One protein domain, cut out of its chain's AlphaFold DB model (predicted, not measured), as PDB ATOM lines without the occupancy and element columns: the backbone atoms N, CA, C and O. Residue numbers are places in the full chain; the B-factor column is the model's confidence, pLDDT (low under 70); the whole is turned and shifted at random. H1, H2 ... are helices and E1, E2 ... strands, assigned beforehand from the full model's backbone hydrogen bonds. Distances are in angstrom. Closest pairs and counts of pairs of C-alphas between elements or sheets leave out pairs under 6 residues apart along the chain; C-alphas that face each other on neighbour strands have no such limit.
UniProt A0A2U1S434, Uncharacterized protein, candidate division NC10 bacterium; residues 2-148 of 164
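AT A GLANCE: This is residues 2 to 148 of the 164 residues of an uncharacterized protein of candidate division NC10 bacterium (UniProt A0A2U1S434). A three-stranded sheet forms the core between two helices, with H4 along one face and H3 along the other. The long helix H1 packs on H3 with residues 4 to 12 and runs on away from the body, where residues 24 to 32 stick out, and the small hairpin of E1 and E2 packs beside residues 120 to 128 of H4. The printed part has 147 residues, in the order H1 H2 H3 E1 E2 E3 E4 H4 E5; the main sheet is mixed, in the order E3 E4 E5, and the class is mixed, helices and strands. The whole is compact, with a radius of gyration of the C-alphas of 16.8 A and spans of 51 by 36 by 25 A.

HOW THE PARTS SIT: H1, residues 2 to 26, touches H3, residues 44 to 56, at a shallow tilt of 26 degrees, opposite ways; the closest C-alphas are those of Ala 8 and Gly 45, 4.4 A apart. H2, residues 34 to 37, is close to H1 but not clearly touching, with the C-alphas of Gln 19 and Val 37 6.6 A apart. E1, residues 71 to 73, and E2, residues 79 to 81, form an antiparallel hairpin, with N 72 and O 80 2.8 A apart. E3, residues 84 to 88, and E4, residues 91 to 101, form another hairpin, with N 86 and O 94 2.9 A apart. E5, residues 140 to 147, is parallel to E4, with N 99 and O 144 2.8 A apart. H3 is on this sheet at a height of 9.4 A, over E4. H4, residues 106 to 129, is on the opposite face at a height of 10.5 A, over E4 and E5, and runs along the strands at 1 degree to E4 on the local plane. E4, H4 and E5 make a strand-helix-strand unit, two parallel neighbour strands with a helix between, and its crossover is right-handed. The closest C-alphas of E1 and H4, those of Pro 73 and Ala 127, are 6.9 A apart. Every O i to N i+4 pair is within hydrogen-bond range in H1, H3 and H4; H2 is too short for such a pair.

IN THESE COORDINATES: H1 begins at C-alpha 2 (153.681, 205.180, 144.736) and is 36.5 A long; H2 follows, and H3 is 18.1 A long. After E1, E2 and E3, E4 measures 31.7 A and H4 33.7 A. E5, 22.5 A long, ends at C-alpha 147 (149.159, 194.072, 131.922).

THE WHOLE: The C-alphas farthest apart, those of Gly 27 and Ala 135, are 51.8 A apart. The printed part has no cut, and the link from H3 to E1, 14 residues, is long. Mean pLDDT of the printed part is 87.8; residues 27 to 39, 104 to 105 and 107 to 108 are under 70.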
ATOM      1  N   SER A   2     154.440 206.443 144.587       84.88
ATOM      2  CA  SER A   2     153.681 205.180 144.736       84.88
ATOM      3  C   SER A   2     152.152 205.366 144.770       84.88
ATOM      4  O   SER A   2     151.447 204.692 144.028       84.88
ATOM      5  N   GLU A   3     151.645 206.341 145.531       93.00
ATOM      6  CA  GLU A   3     150.206 206.654 145.579       93.00
ATOM      7  C   GLU A   3     149.642 207.072 144.209       93.00
ATOM      8  O   GLU A   3     148.589 206.596 143.790       93.00
ATOM      9  N   ARG A   4     150.375 207.910 143.464       93.25
ATOM     10  CA  ARG A   4     149.984 208.344 142.114       93.25
ATOM     11  C   ARG A   4     149.928 207.173 141.134       93.25
ATOM     12  O   ARG A   4     148.985 207.082 140.354       93.25
ATOM     13  N   SER A   5     150.885 206.249 141.209       94.06
ATOM     14  CA  SER A   5     150.865 205.019 140.411       94.06
ATOM     15  C   SER A   5     149.639 204.158 140.725       94.06
ATOM     16  O   SER A   5     148.965 203.700 139.804       94.06
ATOM     17  N   SER A   6     149.291 203.986 142.004       96.06
ATOM     18  CA  SER A   6     148.073 203.265 142.399       96.06
ATOM     19  C   SER A   6     146.800 203.950 141.892       96.06
ATOM     20  O   SER A   6     145.886 203.266 141.431       96.06
ATOM     21  N   LEU A   7     146.746 205.286 141.908       96.88
ATOM     22  CA  LEU A   7     145.629 206.050 141.345       96.88
ATOM     23  C   LEU A   7     145.508 205.868 139.826       96.88
ATOM     24  O   LEU A   7     144.395 205.687 139.334       96.88
ATOM     25  N   ALA A   8     146.624 205.850 139.090       96.81
ATOM     26  CA  ALA A   8     146.630 205.589 137.650       96.81
ATOM     27  C   ALA A   8     146.104 204.179 137.320       96.81
ATOM     28  O   ALA A   8     145.254 204.019 136.441       96.81
ATOM     29  N   VAL A   9     146.523 203.163 138.085       96.50
ATOM     30  CA  VAL A   9     146.007 201.787 137.963       96.50
ATOM     31  C   VAL A   9     144.508 201.723 138.282       96.50
ATOM     32  O   VAL A   9     143.737 201.113 137.541       96.50
ATOM     33  N   ALA A  10     144.062 202.367 139.362       96.31
ATOM     34  CA  ALA A  10     142.647 202.403 139.727       96.31
ATOM     35  C   ALA A  10     141.798 203.110 138.656       96.31
ATOM     36  O   ALA A  10     140.716 202.633 138.303       96.31
ATOM     37  N   HIS A  11     142.304 204.216 138.105       96.19
ATOM     38  CA  HIS A  11     141.685 204.927 136.991       96.19
ATOM     39  C   HIS A  11     141.535 204.021 135.766       96.19
ATOM     40  O   HIS A  11     140.438 203.928 135.214       96.19
ATOM     41  N   TYR A  12     142.597 203.300 135.391       95.31
ATOM     42  CA  TYR A  12     142.573 202.347 134.283       95.31
ATOM     43  C   TYR A  12     141.419 201.348 134.419       95.31
ATOM     44  O   TYR A  12     140.573 201.236 133.524       95.31
ATOM     45  N   TRP A  13     141.328 200.668 135.567       94.81
ATOM     46  CA  TRP A  13     140.305 199.647 135.796       94.81
ATOM     47  C   TRP A  13     138.891 200.223 135.857       94.81
ATOM     48  O   TRP A  13     137.978 199.672 135.235       94.81
ATOM     49  N   LYS A  14     138.702 201.355 136.546       94.69
ATOM     50  CA  LYS A  14     137.397 202.024 136.652       94.69
ATOM     51  C   LYS A  14     136.888 202.477 135.285       94.69
ATOM     52  O   LYS A  14     135.730 202.225 134.942       94.69
ATOM     53  N   THR A  15     137.749 203.109 134.491       93.00
ATOM     54  CA  THR A  15     137.399 203.600 133.154       93.00
ATOM     55  C   THR A  15     137.094 202.441 132.214       93.00
ATOM     56  O   THR A  15     136.062 202.461 131.541       93.00
ATOM     57  N   ARG A  16     137.907 201.378 132.228       89.25
ATOM     58  CA  ARG A  16     137.671 200.174 131.418       89.25
ATOM     59  C   ARG A  16     136.354 199.478 131.779       89.25
ATOM     60  O   ARG A  16     135.602 199.098 130.880       89.25
ATOM     61  N   ALA A  17     136.042 199.342 133.071       89.94
ATOM     62  CA  ALA A  17     134.769 198.783 133.528       89.94
ATOM     63  C   ALA A  17     133.581 199.626 133.036       89.94
ATOM     64  O   ALA A  17     132.640 199.088 132.453       89.94
ATOM     65  N   GLY A  18     133.661 200.955 133.167       89.12
ATOM     66  CA  GLY A  18     132.640 201.868 132.652       89.12
ATOM     67  C   GLY A  18     132.469 201.794 131.129       89.12
ATOM     68  O   GLY A  18     131.341 201.778 130.639       89.12
ATOM     69  N   GLN A  19     133.568 201.703 130.368       85.69
ATOM     70  CA  GLN A  19     133.535 201.526 128.909       85.69
ATOM     71  C   GLN A  19     132.843 200.213 128.509       85.69
ATOM     72  O   GLN A  19     132.061 200.202 127.558       85.69
ATOM     73  N   LYS A  20     133.091 199.122 129.247       84.38
ATOM     74  CA  LYS A  20     132.458 197.815 129.016       84.38
ATOM     75  C   LYS A  20     130.950 197.850 129.275       84.38
ATOM     76  O   LYS A  20     130.189 197.315 128.474       84.38
ATOM     77  N   GLU A  21     130.507 198.489 130.356       86.00
ATOM     78  CA  GLU A  21     129.073 198.597 130.664       86.00
ATOM     79  C   GLU A  21     128.328 199.469 129.645       86.00
ATOM     80  O   GLU A  21     127.263 199.077 129.169       86.00
ATOM     81  N   LYS A  22     128.925 200.585 129.204       83.50
ATOM     82  CA  LYS A  22     128.357 201.417 128.129       83.50
ATOM     83  C   LYS A  22     128.186 200.643 126.816       83.50
ATOM     84  O   LYS A  22     127.154 200.778 126.169       83.50
ATOM     85  N   GLN A  23     129.159 199.806 126.441       78.81
ATOM     86  CA  GLN A  23     129.054 198.957 125.245       78.81
ATOM     87  C   GLN A  23     127.909 197.946 125.339       78.81
ATOM     88  O   GLN A  23     127.188 197.754 124.365       78.81
ATOM     89  N   LYS A  24     127.715 197.319 126.506       79.69
ATOM     90  CA  LYS A  24     126.595 196.389 126.717       79.69
ATOM     91  C   LYS A  24     125.242 197.088 126.590       79.69
ATOM     92  O   LYS A  24     124.326 196.524 126.002       79.69
ATOM     93  N   GLN A  25     125.123 198.301 127.131       78.62
ATOM     94  CA  GLN A  25     123.885 199.090 127.097       78.62
ATOM     95  C   GLN A  25     123.553 199.620 125.698       78.62
ATOM     96  O   GLN A  25     122.380 199.731 125.357       78.62
ATOM     97  N   ALA A  26     124.565 199.931 124.885       74.00
ATOM     98  CA  ALA A  26     124.365 200.475 123.546       74.00
ATOM     99  C   ALA A  26     123.779 199.459 122.548       74.00
ATOM    100  O   ALA A  26     123.260 199.873 121.516       74.00
ATOM    101  N   GLY A  27     123.841 198.146 122.826       57.62
ATOM    102  CA  GLY A  27     123.213 197.085 122.016       57.62
ATOM    103  C   GLY A  27     123.753 196.922 120.586       57.62
ATOM    104  O   GLY A  27     123.482 195.916 119.933       57.62
ATOM    105  N   THR A  28     124.548 197.865 120.092       51.78
ATOM    106  CA  THR A  28     125.159 197.847 118.772       51.78
ATOM    107  C   THR A  28     126.572 197.278 118.846       51.78
ATOM    108  O   THR A  28     127.506 197.899 119.354       51.78
ATOM    109  N   ILE A  29     126.760 196.104 118.239       52.66
ATOM    110  CA  ILE A  29     128.068 195.663 117.732       52.66
ATOM    111  C   ILE A  29     128.350 196.493 116.468       52.66
ATOM    112  O   ILE A  29     128.408 195.968 115.357       52.66
ATOM    113  N   ASP A  30     128.425 197.818 116.608       42.06
ATOM    114  CA  ASP A  30     128.706 198.687 115.475       42.06
ATOM    115  C   ASP A  30     130.205 198.667 115.207       42.06
ATOM    116  O   ASP A  30     131.019 199.073 116.043       42.06
ATOM    117  N   ARG A  31     130.589 198.198 114.019       44.66
ATOM    118  CA  ARG A  31     131.990 198.157 113.577       44.66
ATOM    119  C   ARG A  31     132.645 199.551 113.589       44.66
ATOM    120  O   ARG A  31     133.869 199.623 113.652       44.66
ATOM    121  N   GLY A  32     131.853 200.630 113.590       36.59
ATOM    122  CA  GLY A  32     132.313 202.023 113.664       36.59
ATOM    123  C   GLY A  32     132.594 202.568 115.074       36.59
ATOM    124  O   GLY A  32     133.319 203.550 115.202       36.59
ATOM    125  N   LEU A  33     132.097 201.923 116.141       34.53
ATOM    126  CA  LEU A  33     132.288 202.364 117.536       34.53
ATOM    127  C   LEU A  33     133.526 201.771 118.214       34.53
ATOM    128  O   LEU A  33     133.762 202.040 119.394       34.53
ATOM    129  N   ARG A  34     134.382 201.040 117.478       38.69
ATOM    130  CA  ARG A  34     135.742 200.759 117.967       38.69
ATOM    131  C   ARG A  34     136.425 202.055 118.413       38.69
ATOM    132  O   ARG A  34     137.026 202.028 119.475       38.69
ATOM    133  N   SER A  35     136.180 203.180 117.727       34.47
ATOM    134  CA  SER A  35     136.670 204.519 118.098       34.47
ATOM    135  C   SER A  35     136.358 204.935 119.551       34.47
ATOM    136  O   SER A  35     137.189 205.557 120.209       34.47
ATOM    137  N   ALA A  36     135.198 204.543 120.097       32.12
ATOM    138  CA  ALA A  36     134.760 204.908 121.450       32.12
ATOM    139  C   ALA A  36     135.387 204.034 122.557       32.12
ATOM    140  O   ALA A  36     135.442 204.432 123.724       32.12
ATOM    141  N   VAL A  37     135.888 202.849 122.193       36.41
ATOM    142  CA  VAL A  37     136.666 201.953 123.070       36.41
ATOM    143  C   VAL A  37     138.170 202.198 122.911       36.41
ATOM    144  O   VAL A  37     138.938 201.942 123.836       36.41
ATOM    145  N   THR A  38     138.588 202.740 121.765       45.66
ATOM    146  CA  THR A  38     139.986 203.001 121.394       45.66
ATOM    147  C   THR A  38     140.457 204.418 121.695       45.66
ATOM    148  O   THR A  38     141.598 204.731 121.390       45.66
ATOM    149  N   GLY A  39     139.646 205.278 122.315       52.66
ATOM    150  CA  GLY A  39     140.060 206.647 122.653       52.66
ATOM    151  C   GLY A  39     141.150 206.752 123.729       52.66
ATOM    152  O   GLY A  39     141.289 207.816 124.316       52.66
ATOM    153  N   GLY A  40     141.832 205.653 124.079       71.25
ATOM    154  CA  GLY A  40     142.944 205.632 125.036       71.25
ATOM    155  C   GLY A  40     142.590 206.032 126.471       71.25
ATOM    156  O   GLY A  40     143.434 205.904 127.342       71.25
ATOM    157  N   ALA A  41     141.348 206.441 126.753       85.56
ATOM    158  CA  ALA A  41     140.977 207.120 127.994       85.56
ATOM    159  C   ALA A  41     141.269 206.323 129.272       85.56
ATOM    160  O   ALA A  41     141.431 206.908 130.332       85.56
ATOM    161  N   HIS A  42     141.344 204.992 129.219       89.94
ATOM    162  CA  HIS A  42     141.777 204.196 130.373       89.94
ATOM    163  C   HIS A  42     143.274 204.391 130.698       89.94
ATOM    164  O   HIS A  42     143.654 204.276 131.860       89.94
ATOM    165  N   MET A  43     144.106 204.744 129.714       93.50
ATOM    166  CA  MET A  43     145.527 205.077 129.877       93.50
ATOM    167  C   MET A  43     145.777 206.528 130.304       93.50
ATOM    168  O   MET A  43     146.885 206.809 130.753       93.50
ATOM    169  N   ASP A  44     144.784 207.429 130.241       93.62
ATOM    170  CA  ASP A  44     144.964 208.857 130.574       93.62
ATOM    171  C   ASP A  44     145.616 209.056 131.952       93.62
ATOM    172  O   ASP A  44     146.517 209.874 132.086       93.62
ATOM    173  N   GLY A  45     145.262 208.236 132.950       95.38
ATOM    174  CA  GLY A  45     145.871 208.306 134.284       95.38
ATOM    175  C   GLY A  45     147.382 208.023 134.304       95.38
ATOM    176  O   GLY A  45     148.099 208.586 135.128       95.38
ATOM    177  N   PHE A  46     147.891 207.187 133.393       96.88
ATOM    178  CA  PHE A  46     149.333 206.970 133.231       96.88
ATOM    179  C   PHE A  46     149.995 208.111 132.458       96.88
ATOM    180  O   PHE A  46     151.089 208.531 132.821       96.88
ATOM    181  N   ILE A  47     149.327 208.656 131.438       96.56
ATOM    182  CA  ILE A  47     149.824 209.824 130.700       96.56
ATOM    183  C   ILE A  47     149.905 211.057 131.613       96.56
ATOM    184  O   ILE A  47     150.888 211.797 131.559       96.56
ATOM    185  N   ASP A  48     148.929 211.244 132.503       96.31
ATOM    186  CA  ASP A  48     148.952 212.261 133.559       96.31
ATOM    187  C   ASP A  48     150.136 212.047 134.510       96.31
ATOM    188  O   ASP A  48     150.882 212.985 134.787       96.31
ATOM    189  N   LEU A  49     150.365 210.806 134.954       97.25
ATOM    190  CA  LEU A  49     151.501 210.461 135.810       97.25
ATOM    191  C   LEU A  49     152.851 210.750 135.135       97.25
ATOM    192  O   LEU A  49     153.744 211.311 135.767       97.25
ATOM    193  N   PHE A  50     153.023 210.390 133.862       97.25
ATOM    194  CA  PHE A  50     154.255 210.690 133.126       97.25
ATOM    195  C   PHE A  50     154.445 212.188 132.928       97.25
ATOM    196  O   PHE A  50     155.555 212.682 133.100       97.25
ATOM    197  N   THR A  51     153.362 212.914 132.645       97.50
ATOM    198  CA  THR A  51     153.379 214.379 132.586       97.50
ATOM    199  C   THR A  51     153.862 214.958 133.917       97.50
ATOM    200  O   THR A  51     154.790 215.759 133.921       97.50
ATOM    201  N   GLU A  52     153.316 214.496 135.049       96.62
ATOM    202  CA  GLU A  52     153.730 214.914 136.394       96.62
ATOM    203  C   GLU A  52     155.216 214.607 136.643       96.62
ATOM    204  O   GLU A  52     155.954 215.466 137.112       96.62
ATOM    205  N   ILE A  53     155.700 213.414 136.291       96.81
ATOM    206  CA  ILE A  53     157.123 213.059 136.436       96.81
ATOM    207  C   ILE A  53     158.017 213.993 135.609       96.81
ATOM    208  O   ILE A  53     159.036 214.478 136.106       96.81
ATOM    209  N   ILE A  54     157.634 214.265 134.360       97.25
ATOM    210  CA  ILE A  54     158.390 215.125 133.447       97.25
ATOM    211  C   ILE A  54     158.418 216.564 133.976       97.25
ATOM    212  O   ILE A  54     159.492 217.169 134.034       97.25
ATOM    213  N   THR A  55     157.291 217.102 134.445       97.56
ATOM    214  CA  THR A  55     157.249 218.462 135.004       97.56
ATOM    215  C   THR A  55     158.060 218.589 136.288       97.56
ATOM    216  O   THR A  55     158.806 219.557 136.444       97.56
ATOM    217  N   HIS A  56     158.026 217.581 137.164       96.25
ATOM    218  CA  HIS A  56     158.864 217.541 138.368       96.25
ATOM    219  C   HIS A  56     160.366 217.477 138.061       96.25
ATOM    220  O   HIS A  56     161.172 217.864 138.905       96.25
ATOM    221  N   SER A  57     160.758 217.033 136.861       94.88
ATOM    222  CA  SER A  57     162.157 217.075 136.413       94.88
ATOM    223  C   SER A  57     162.598 218.446 135.871       94.88
ATOM    224  O   SER A  57     163.757 218.616 135.501       94.88
ATOM    225  N   GLY A  58     161.700 219.439 135.861       96.69
ATOM    226  CA  GLY A  58     161.985 220.825 135.474       96.69
ATOM    227  C   GLY A  58     161.555 221.199 134.054       96.69
ATOM    228  O   GLY A  58     161.825 222.315 133.604       96.69
ATOM    229  N   VAL A  59     160.880 220.302 133.331       97.31
ATOM    230  CA  VAL A  59     160.333 220.591 131.999       97.31
ATOM    231  C   VAL A  59     158.997 221.322 132.140       97.31
ATOM    232  O   VAL A  59     158.058 220.809 132.739       97.31
ATOM    233  N   SER A  60     158.891 222.520 131.565       97.88
ATOM    234  CA  SER A  60     157.629 223.274 131.549       97.88
ATOM    235  C   SER A  60     156.550 222.552 130.733       97.88
ATOM    236  O   SER A  60     156.837 222.056 129.643       97.88
ATOM    237  N   GLU A  61     155.303 222.566 131.214       97.19
ATOM    238  CA  GLU A  61     154.147 221.952 130.537       97.19
ATOM    239  C   GLU A  61     153.935 222.454 129.104       97.19
ATOM    240  O   GLU A  61     153.424 221.711 128.274       97.19
ATOM    241  N   GLN A  62     154.381 223.671 128.772       97.75
ATOM    242  CA  GLN A  62     154.283 224.216 127.410       97.75
ATOM    243  C   GLN A  62     155.058 223.399 126.361       97.75
ATOM    244  O   GLN A  62     154.810 223.541 125.168       97.75
ATOM    245  N   TYR A  63     156.024 222.590 126.805       98.31
ATOM    246  CA  TYR A  63     156.819 221.708 125.952       98.31
ATOM    247  C   TYR A  63     156.271 220.279 125.910       98.31
ATOM    248  O   TYR A  63     156.852 219.437 125.231       98.31
ATOM    249  N   ILE A  64     155.201 219.982 126.652       98.44
ATOM    250  CA  ILE A  64     154.617 218.644 126.756       98.44
ATOM    251  C   ILE A  64     153.349 218.600 125.906       98.44
ATOM    252  O   ILE A  64     152.388 219.328 126.151       98.44
ATOM    253  N   PHE A  65     153.331 217.705 124.926       98.06
ATOM    254  CA  PHE A  65     152.224 217.542 123.994       98.06
ATOM    255  C   PHE A  65     151.539 216.200 124.227       98.06
ATOM    256  O   PHE A  65     152.183 215.159 124.347       98.06
ATOM    257  N   ARG A  66     150.209 216.241 124.303       94.75
ATOM    258  CA  ARG A  66     149.325 215.084 124.471       94.75
ATOM    259  C   ARG A  66     148.002 215.365 123.770       94.75
ATOM    260  O   ARG A  66     147.529 216.503 123.800       94.75
ATOM    261  N   LYS A  67     147.383 214.350 123.161       89.12
ATOM    262  CA  LYS A  67     146.102 214.422 122.413       89.12
ATOM    263  C   LYS A  67     146.094 215.306 121.148       89.12
ATOM    264  O   LYS A  67     145.199 215.143 120.327       89.12
ATOM    265  N   LYS A  68     147.014 216.262 121.003       91.25
ATOM    266  CA  LYS A  68     147.161 217.165 119.850       91.25
ATOM    267  C   LYS A  68     148.636 217.465 119.617       91.25
ATOM    268  O   LYS A  68     149.363 217.587 120.601       91.25
ATOM    269  N   ALA A  69     149.021 217.670 118.355       94.12
ATOM    270  CA  ALA A  69     150.412 217.918 117.962       94.12
ATOM    271  C   ALA A  69     151.344 216.816 118.499       94.12
ATOM    272  O   ALA A  69     152.345 217.075 119.162       94.12
ATOM    273  N   ILE A  70     150.925 215.575 118.262       96.12
ATOM    274  CA  ILE A  70     151.569 214.340 118.728       96.12
ATOM    275  C   ILE A  70     152.074 213.476 117.563       96.12
ATOM    276  O   ILE A  70     152.520 212.345 117.751       96.12
ATOM    277  N   GLU A  71     151.992 214.009 116.350       97.19
ATOM    278  CA  GLU A  71     152.454 213.408 115.115       97.19
ATOM    279  C   GLU A  71     153.970 213.592 114.974       97.19
ATOM    280  O   GLU A  71     154.477 214.712 114.940       97.19
ATOM    281  N   LEU A  72     154.703 212.487 114.845       97.50
ATOM    282  CA  LEU A  72     156.123 212.475 114.502       97.50
ATOM    283  C   LEU A  72     156.340 211.897 113.101       97.50
ATOM    284  O   LEU A  72     155.587 210.999 112.702       97.50
ATOM    285  N   PRO A  73     157.363 212.360 112.359       96.69
ATOM    286  CA  PRO A  73     157.730 211.751 111.089       96.69
ATOM    287  C   PRO A  73     158.227 210.316 111.304       96.69
ATOM    288  O   PRO A  73     158.951 210.026 112.261       96.69
ATOM    289  N   GLY A  74     157.827 209.424 110.399       96.75
ATOM    290  CA  GLY A  74     158.380 208.076 110.272       96.75
ATOM    291  C   GLY A  74     159.297 207.969 109.054       96.75
ATOM    292  O   GLY A  74     159.393 208.891 108.243       96.75
ATOM    293  N   PHE A  75     159.985 206.838 108.924       97.75
ATOM    294  CA  PHE A  75     160.788 206.517 107.744       97.75
ATOM    295  C   PHE A  75     160.042 205.574 106.800       97.75
ATOM    296  O   PHE A  75     159.986 205.803 105.595       97.75
ATOM    297  N   PHE A  76     159.453 204.508 107.341       97.12
ATOM    298  CA  PHE A  76     158.709 203.510 106.569       97.12
ATOM    299  C   PHE A  76     157.247 203.911 106.354       97.12
ATOM    300  O   PHE A  76     156.585 203.389 105.458       97.12
ATOM    301  N   ARG A  77     156.738 204.848 107.160       94.56
ATOM    302  CA  ARG A  77     155.426 205.491 106.990       94.56
ATOM    303  C   ARG A  77     155.557 207.012 107.136       94.56
ATOM    304  O   ARG A  77     156.475 207.457 107.815       94.56
ATOM    305  N   PRO A  78     154.630 207.808 106.568       93.50
ATOM    306  CA  PRO A  78     154.728 209.269 106.611       93.50
ATOM    307  C   PRO A  78     154.784 209.843 108.032       93.50
ATOM    308  O   PRO A  78     155.667 210.639 108.339       93.50
ATOM    309  N   THR A  79     153.863 209.430 108.907       95.69
ATOM    310  CA  THR A  79     153.792 209.898 110.298       95.69
ATOM    311  C   THR A  79     153.236 208.832 111.244       95.69
ATOM    312  O   THR A  79     152.598 207.862 110.817       95.69
ATOM    313  N   LYS A  80     153.459 209.033 112.549       95.00
ATOM    314  CA  LYS A  80     152.806 208.322 113.658       95.00
ATOM    315  C   LYS A  80     152.369 209.298 114.742       95.00
ATOM    316  O   LYS A  80     153.163 210.133 115.157       95.00
ATOM    317  N   GLU A  81     151.166 209.103 115.270       95.81
ATOM    318  CA  GLU A  81     150.735 209.696 116.539       95.81
ATOM    319  C   GLU A  81     151.286 208.910 117.739       95.81
ATOM    320  O   GLU A  81     151.240 207.673 117.753       95.81
ATOM    321  N   TRP A  82     151.800 209.636 118.730       96.56
ATOM    322  CA  TRP A  82     152.307 209.130 120.011       96.56
ATOM    323  C   TRP A  82     151.420 209.590 121.174       96.56
ATOM    324  O   TRP A  82     150.743 210.608 121.077       96.56
ATOM    325  N   ASP A  83     151.438 208.892 122.309       96.00
ATOM    326  CA  ASP A  83     150.569 209.270 123.436       96.00
ATOM    327  C   ASP A  83     151.060 210.519 124.192       96.00
ATOM    328  O   ASP A  83     150.253 211.325 124.672       96.00
ATOM    329  N   LEU A  84     152.383 210.691 124.301       97.94
ATOM    330  CA  LEU A  84     153.011 211.848 124.937       97.94
ATOM    331  C   LEU A  84     154.329 212.196 124.250       97.94
ATOM    332  O   LEU A  84     155.204 211.341 124.097       97.94
ATOM    333  N   LEU A  85     154.500 213.474 123.917       98.38
ATOM    334  CA  LEU A  85     155.755 214.028 123.421       98.38
ATOM    335  C   LEU A  85     156.281 215.132 124.339       98.38
ATOM    336  O   LEU A  85     155.509 215.872 124.947       98.38
ATOM    337  N   VAL A  86     157.602 215.292 124.370       98.25
ATOM    338  CA  VAL A  86     158.255 216.513 124.852       98.25
ATOM    339  C   VAL A  86     159.056 217.109 123.710       98.25
ATOM    340  O   VAL A  86     160.009 216.488 123.236       98.25
ATOM    341  N   VAL A  87     158.683 218.315 123.287       97.38
ATOM    342  CA  VAL A  87     159.344 219.048 122.205       97.38
ATOM    343  C   VAL A  87     159.685 220.447 122.692       97.38
ATOM    344  O   VAL A  87     158.822 221.182 123.172       97.38
ATOM    345  N   ARG A  88     160.954 220.831 122.566       95.31
ATOM    346  CA  ARG A  88     161.442 222.160 122.941       95.31
ATOM    347  C   ARG A  88     162.334 222.698 121.838       95.31
ATOM    348  O   ARG A  88     163.261 222.009 121.432       95.31
ATOM    349  N   GLU A  89     162.070 223.931 121.399       93.75
ATOM    350  CA  GLU A  89     162.867 224.604 120.356       93.75
ATOM    351  C   GLU A  89     162.983 223.730 119.090       93.75
ATOM    352  O   GLU A  89     164.075 223.486 118.583       93.75
ATOM    353  N   ASP A  90     161.844 223.184 118.642       92.81
ATOM    354  CA  ASP A  90     161.708 222.276 117.491       92.81
ATOM    355  C   ASP A  90     162.517 220.965 117.585       92.81
ATOM    356  O   ASP A  90     162.689 220.243 116.601       92.81
ATOM    357  N   ARG A  91     162.992 220.612 118.786       95.31
ATOM    358  CA  ARG A  91     163.726 219.369 119.052       95.31
ATOM    359  C   ARG A  91     162.893 218.413 119.881       95.31
ATOM    360  O   ARG A  91     162.421 218.758 120.966       95.31
ATOM    361  N   LEU A  92     162.768 217.187 119.385       97.00
ATOM    362  CA  LEU A  92     162.167 216.086 120.124       97.00
ATOM    363  C   LEU A  92     163.104 215.649 121.254       97.00
ATOM    364  O   LEU A  92     164.255 215.298 121.006       97.00
ATOM    365  N   LEU A  93     162.597 215.650 122.484       96.44
ATOM    366  CA  LEU A  93     163.326 215.207 123.674       96.44
ATOM    367  C   LEU A  93     162.791 213.884 124.215       96.44
ATOM    368  O   LEU A  93     163.570 213.066 124.694       96.44
ATOM    369  N   VAL A  94     161.475 213.672 124.159       97.75
ATOM    370  CA  VAL A  94     160.805 212.478 124.690       97.75
ATOM    371  C   VAL A  94     159.668 212.081 123.760       97.75
ATOM    372  O   VAL A  94     158.889 212.941 123.355       97.75
ATOM    373  N   ALA A  95     159.540 210.788 123.485       98.06
ATOM    374  CA  ALA A  95     158.341 210.181 122.921       98.06
ATOM    375  C   ALA A  95     157.957 208.963 123.768       98.06
ATOM    376  O   ALA A  95     158.786 208.080 124.004       98.06
ATOM    377  N   ILE A  96     156.720 208.933 124.265       97.88
ATOM    378  CA  ILE A  96     156.190 207.843 125.086       97.88
ATOM    379  C   ILE A  96     154.935 207.277 124.433       97.88
ATOM    380  O   ILE A  96     154.037 208.019 124.042       97.88
ATOM    381  N   GLU A  97     154.879 205.951 124.372       95.94
ATOM    382  CA  GLU A  97     153.708 205.185 123.961       95.94
ATOM    383  C   GLU A  97     153.227 204.314 125.129       95.94
ATOM    384  O   GLU A  97     154.014 203.636 125.800       95.94
ATOM    385  N   ALA A  98     151.921 204.307 125.362       93.75
ATOM    386  CA  ALA A  98     151.265 203.568 126.420       93.75
ATOM    387  C   ALA A  98     150.356 202.484 125.824       93.75
ATOM    388  O   ALA A  98     149.389 202.737 125.111       93.75
ATOM    389  N   LYS A  99     150.642 201.230 126.164       90.56
ATOM    390  CA  LYS A  99     149.912 200.050 125.702       90.56
ATOM    391  C   LYS A  99     149.287 199.316 126.882       90.56
ATOM    392  O   LYS A  99     149.732 199.423 128.025       90.56
ATOM    393  N   SER A 100     148.240 198.540 126.618       89.50
ATOM    394  CA  SER A 100     147.676 197.649 127.631       89.50
ATOM    395  C   SER A 100     147.203 196.326 127.054       89.50
ATOM    396  O   SER A 100     146.862 196.230 125.873       89.50
ATOM    397  N   GLN A 101     147.174 195.301 127.901       86.69
ATOM    398  CA  GLN A 101     146.780 193.951 127.522       86.69
ATOM    399  C   GLN A 101     145.969 193.301 128.645       86.69
ATOM    400  O   GLN A 101     146.466 193.077 129.746       86.69
ATOM    401  N   VAL A 102     144.697 193.028 128.346       85.38
ATOM    402  CA  VAL A 102     143.674 192.566 129.299       85.38
ATOM    403  C   VAL A 102     142.657 191.695 128.557       85.38
ATOM    404  O   VAL A 102     142.227 192.061 127.457       85.38
ATOM    405  N   GLY A 103     142.188 190.612 129.177       78.69
ATOM    406  CA  GLY A 103     141.161 189.713 128.645       78.69
ATOM    407  C   GLY A 103     141.701 188.452 127.961       78.69
ATOM    408  O   GLY A 103     142.890 188.203 127.891       78.69
ATOM    409  N   SER A 104     140.812 187.621 127.420       64.44
ATOM    410  CA  SER A 104     141.095 186.206 127.119       64.44
ATOM    411  C   SER A 104     142.053 185.898 125.954       64.44
ATOM    412  O   SER A 104     142.345 184.727 125.724       64.44
ATOM    413  N   SER A 105     142.542 186.891 125.203       68.69
ATOM    414  CA  SER A 105     143.394 186.677 124.017       68.69
ATOM    415  C   SER A 105     144.798 187.256 124.199       68.69
ATOM    416  O   SER A 105     145.249 188.086 123.415       68.69
ATOM    417  N   PHE A 106     145.506 186.824 125.247       75.44
ATOM    418  CA  PHE A 106     146.855 187.318 125.530       75.44
ATOM    419  C   PHE A 106     147.863 186.955 124.423       75.44
ATOM    420  O   PHE A 106     148.576 187.835 123.967       75.44
ATOM    421  N   GLY A 107     147.892 185.713 123.926       66.94
ATOM    422  CA  GLY A 107     148.899 185.281 122.939       66.94
ATOM    423  C   GLY A 107     148.856 186.047 121.606       66.94
ATOM    424  O   GLY A 107     149.847 186.646 121.201       66.94
ATOM    425  N   ASN A 108     147.693 186.084 120.942       69.94
ATOM    426  CA  ASN A 108     147.551 186.781 119.655       69.94
ATOM    427  C   ASN A 108     147.734 188.297 119.801       69.94
ATOM    428  O   ASN A 108     148.342 188.934 118.947       69.94
ATOM    429  N   ASN A 109     147.215 188.877 120.888       75.06
ATOM    430  CA  ASN A 109     147.367 190.303 121.146       75.06
ATOM    431  C   ASN A 109     148.823 190.671 121.470       75.06
ATOM    432  O   ASN A 109     149.281 191.727 121.051       75.06
ATOM    433  N   PHE A 110     149.561 189.796 122.161       81.06
ATOM    434  CA  PHE A 110     150.963 190.019 122.516       81.06
ATOM    435  C   PHE A 110     151.863 190.138 121.285       81.06
ATOM    436  O   PHE A 110     152.632 191.093 121.197       81.06
ATOM    437  N   ASN A 111     151.754 189.212 120.325       82.12
ATOM    438  CA  ASN A 111     152.583 189.253 119.116       82.12
ATOM    439  C   ASN A 111     152.323 190.533 118.318       82.12
ATOM    440  O   ASN A 111     153.265 191.261 118.017       82.12
ATOM    441  N   ASN A 112     151.050 190.861 118.078       85.75
ATOM    442  CA  ASN A 112     150.675 192.076 117.354       85.75
ATOM    443  C   ASN A 112     151.181 193.346 118.061       85.75
ATOM    444  O   ASN A 112     151.724 194.235 117.413       85.75
ATOM    445  N   LEU A 113     151.035 193.432 119.390       85.94
ATOM    446  CA  LEU A 113     151.523 194.578 120.171       85.94
ATOM    447  C   LEU A 113     153.050 194.682 120.158       85.94
ATOM    448  O   LEU A 113     153.592 195.785 120.102       85.94
ATOM    449  N   THR A 114     153.740 193.543 120.208       87.75
ATOM    450  CA  THR A 114     155.204 193.482 120.164       87.75
ATOM    451  C   THR A 114     155.717 193.947 118.806       87.75
ATOM    452  O   THR A 114     156.597 194.803 118.747       87.75
ATOM    453  N   GLU A 115     155.128 193.457 117.714       91.25
ATOM    454  CA  GLU A 115     155.443 193.910 116.357       91.25
ATOM    455  C   GLU A 115     155.155 195.402 116.171       91.25
ATOM    456  O   GLU A 115     155.976 196.114 115.597       91.25
ATOM    457  N   GLU A 116     154.042 195.912 116.704       90.19
ATOM    458  CA  GLU A 116     153.699 197.332 116.605       90.19
ATOM    459  C   GLU A 116     154.683 198.229 117.373       90.19
ATOM    460  O   GLU A 116     155.099 199.278 116.865       90.19
ATOM    461  N   ALA A 117     155.074 197.822 118.587       91.88
ATOM    462  CA  ALA A 117     156.035 198.552 119.411       91.88
ATOM    463  C   ALA A 117     157.432 198.542 118.776       91.88
ATOM    464  O   ALA A 117     158.053 199.595 118.622       91.88
ATOM    465  N   MET A 118     157.912 197.375 118.333       95.19
ATOM    466  CA  MET A 118     159.195 197.270 117.632       95.19
ATOM    467  C   MET A 118     159.171 198.043 116.315       95.19
ATOM    468  O   MET A 118     160.086 198.817 116.047       95.19
ATOM    469  N   GLY A 119     158.111 197.891 115.520       95.88
ATOM    470  CA  GLY A 119     157.941 198.589 114.251       95.88
ATOM    471  C   GLY A 119     157.950 200.103 114.432       95.88
ATOM    472  O   GLY A 119     158.682 200.795 113.733       95.88
ATOM    473  N   SER A 120     157.222 200.624 115.424       95.50
ATOM    474  CA  SER A 120     157.199 202.063 115.714       95.50
ATOM    475  C   SER A 120     158.538 202.589 116.227       95.50
ATOM    476  O   SER A 120     158.935 203.694 115.860       95.50
ATOM    477  N   ALA A 121     159.262 201.806 117.032       96.50
ATOM    478  CA  ALA A 121     160.598 202.177 117.487       96.50
ATOM    479  C   ALA A 121     161.610 202.201 116.334       96.50
ATOM    480  O   ALA A 121     162.352 203.169 116.191       96.50
ATOM    481  N   ILE A 122     161.628 201.162 115.496       97.62
ATOM    482  CA  ILE A 122     162.524 201.061 114.337       97.62
ATOM    483  C   ILE A 122     162.234 202.183 113.336       97.62
ATOM    484  O   ILE A 122     163.169 202.789 112.815       97.62
ATOM    485  N   ASP A 123     160.961 202.483 113.096       97.94
ATOM    486  CA  ASP A 123     160.510 203.562 112.220       97.94
ATOM    487  C   ASP A 123     161.012 204.933 112.696       97.94
ATOM    488  O   ASP A 123     161.668 205.644 111.932       97.94
ATOM    489  N   LEU A 124     160.819 205.258 113.983       97.06
ATOM    490  CA  LEU A 124     161.314 206.501 114.581       97.06
ATOM    491  C   LEU A 124     162.845 206.584 114.546       97.06
ATOM    492  O   LEU A 124     163.404 207.610 114.162       97.06
ATOM    493  N   TRP A 125     163.540 205.511 114.934       97.31
ATOM    494  CA  TRP A 125     165.002 205.511 114.977       97.31
ATOM    495  C   TRP A 125     165.640 205.608 113.603       97.31
ATOM    496  O   TRP A 125     166.682 206.245 113.447       97.31
ATOM    497  N   THR A 126     165.008 205.003 112.603       97.75
ATOM    498  CA  THR A 126     165.438 205.133 111.215       97.75
ATOM    499  C   THR A 126     165.219 206.566 110.741       97.75
ATOM    500  O   THR A 126     166.160 207.176 110.250       97.75
ATOM    501  N   ALA A 127     164.050 207.161 110.994       97.00
ATOM    502  CA  ALA A 127     163.782 208.558 110.648       97.00
ATOM    503  C   ALA A 127     164.775 209.529 111.315       97.00
ATOM    504  O   ALA A 127     165.296 210.433 110.665       97.00
ATOM    505  N   TYR A 128     165.097 209.308 112.593       95.81
ATOM    506  CA  TYR A 128     166.106 210.079 113.322       95.81
ATOM    507  C   TYR A 128     167.498 209.958 112.692       95.81
ATOM    508  O   TYR A 128     168.149 210.969 112.437       95.81
ATOM    509  N   ARG A 129     167.943 208.731 112.399       95.69
ATOM    510  CA  ARG A 129     169.252 208.471 111.786       95.69
ATOM    511  C   ARG A 129     169.383 209.101 110.396       95.69
ATOM    512  O   ARG A 129     170.446 209.619 110.075       95.69
ATOM    513  N   GLU A 130     168.318 209.061 109.599       96.69
ATOM    514  CA  GLU A 130     168.292 209.588 108.226       96.69
ATOM    515  C   GLU A 130     167.990 211.101 108.162       96.69
ATOM    516  O   GLU A 130     167.829 211.658 107.079       96.69
ATOM    517  N   GLY A 131     167.931 211.793 109.307       95.19
ATOM    518  CA  GLY A 131     167.843 213.255 109.357       95.19
ATOM    519  C   GLY A 131     166.440 213.837 109.164       95.19
ATOM    520  O   GLY A 131     166.314 215.008 108.820       95.19
ATOM    521  N   ALA A 132     165.379 213.060 109.413       95.31
ATOM    522  CA  ALA A 132     164.001 213.572 109.401       95.31
ATOM    523  C   ALA A 132     163.703 214.542 110.566       95.31
ATOM    524  O   ALA A 132     162.688 215.234 110.556       95.31
ATOM    525  N   PHE A 133     164.581 214.587 111.571       94.81
ATOM    526  CA  PHE A 133     164.510 215.481 112.725       94.81
ATOM    527  C   PHE A 133     165.643 216.508 112.670       94.81
ATOM    528  O   PHE A 133     166.710 216.240 112.114       94.81
ATOM    529  N   LEU A 134     165.440 217.671 113.297       91.25
ATOM    530  CA  LEU A 134     166.523 218.636 113.483       91.25
ATOM    531  C   LEU A 134     167.676 218.003 114.271       91.25
ATOM    532  O   LEU A 134     167.455 217.265 115.232       91.25
ATOM    533  N   ALA A 135     168.911 218.336 113.885       85.81
ATOM    534  CA  ALA A 135     170.102 217.849 114.567       85.81
ATOM    535  C   ALA A 135     170.055 218.193 116.067       85.81
ATOM    536  O   ALA A 135     169.843 219.345 116.461       85.81
ATOM    537  N   GLY A 136     170.268 217.185 116.909       84.94
ATOM    538  CA  GLY A 136     170.103 217.304 118.350       84.94
ATOM    539  C   GLY A 136     170.573 216.060 119.101       84.94
ATOM    540  O   GLY A 136     171.183 215.169 118.506       84.94
ATOM    541  N   PRO A 137     170.348 216.014 120.424       87.81
ATOM    542  CA  PRO A 137     170.535 214.794 121.191       87.81
ATOM    543  C   PRO A 137     169.502 213.742 120.780       87.81
ATOM    544  O   PRO A 137     168.377 214.071 120.405       87.81
ATOM    545  N   GLN A 138     169.886 212.473 120.910       93.12
ATOM    546  CA  GLN A 138     168.960 211.367 120.717       93.12
ATOM    547  C   GLN A 138     167.795 211.500 121.719       93.12
ATOM    548  O   GLN A 138     168.063 211.626 122.918       93.12
ATOM    549  N   PRO A 139     166.525 211.485 121.269       95.69
ATOM    550  CA  PRO A 139     165.383 211.579 122.172       95.69
ATOM    551  C   PRO A 139     165.307 210.370 123.110       95.69
ATOM    552  O   PRO A 139     165.821 209.295 122.819       95.69
ATOM    553  N   PHE A 140     164.614 210.509 124.232       96.69
ATOM    554  CA  PHE A 140     164.210 209.366 125.038       96.69
ATOM    555  C   PHE A 140     162.972 208.711 124.420       96.69
ATOM    556  O   PHE A 140     161.952 209.372 124.215       96.69
ATOM    557  N   LEU A 141     163.048 207.405 124.159       97.31
ATOM    558  CA  LEU A 141     161.927 206.612 123.663       97.31
ATOM    559  C   LEU A 141     161.421 205.667 124.753       97.31
ATOM    560  O   LEU A 141     162.139 204.753 125.158       97.31
ATOM    561  N   GLY A 142     160.190 205.879 125.215       96.38
ATOM    562  CA  GLY A 142     159.578 205.102 126.290       96.38
ATOM    563  C   GLY A 142     158.375 204.289 125.827       96.38
ATOM    564  O   GLY A 142     157.492 204.803 125.148       96.38
ATOM    565  N   TYR A 143     158.304 203.032 126.260       95.00
ATOM    566  CA  TYR A 143     157.104 202.208 126.139       95.00
ATOM    567  C   TYR A 143     156.629 201.795 127.526       95.00
ATOM    568  O   TYR A 143     157.403 201.260 128.320       95.00
ATOM    569  N   PHE A 144     155.350 202.017 127.803       94.81
ATOM    570  CA  PHE A 144     154.704 201.568 129.027       94.81
ATOM    571  C   PHE A 144     153.632 200.528 128.716       94.81
ATOM    572  O   PHE A 144     152.813 200.733 127.824       94.81
ATOM    573  N   PHE A 145     153.604 199.434 129.478       92.12
ATOM    574  CA  PHE A 145     152.616 198.369 129.330       92.12
ATOM    575  C   PHE A 145     151.850 198.145 130.638       92.12
ATOM    576  O   PHE A 145     152.439 197.769 131.649       92.12
ATOM    577  N   MET A 146     150.525 198.315 130.597       91.88
ATOM    578  CA  MET A 146     149.617 197.872 131.661       91.88
ATOM    579  C   MET A 146     149.097 196.467 131.339       91.88
ATOM    580  O   MET A 146     148.320 196.285 130.398       91.88
ATOM    581  N   LEU A 147     149.521 195.476 132.118       90.56
ATOM    582  CA  LEU A 147     149.159 194.072 131.922       90.56
ATOM    583  C   LEU A 147     148.191 193.615 133.017       90.56
ATOM    584  O   LEU A 147     148.399 193.897 134.196       90.56
ATOM    585  N   GLU A 148     147.129 192.908 132.631       91.25
ATOM    586  CA  GLU A 148     146.283 192.191 133.586       91.25
ATOM    587  C   GLU A 148     147.032 190.982 134.145       91.25
ATOM    588  O   GLU A 148     147.478 190.112 133.392       91.25
TER     589      GLU A 148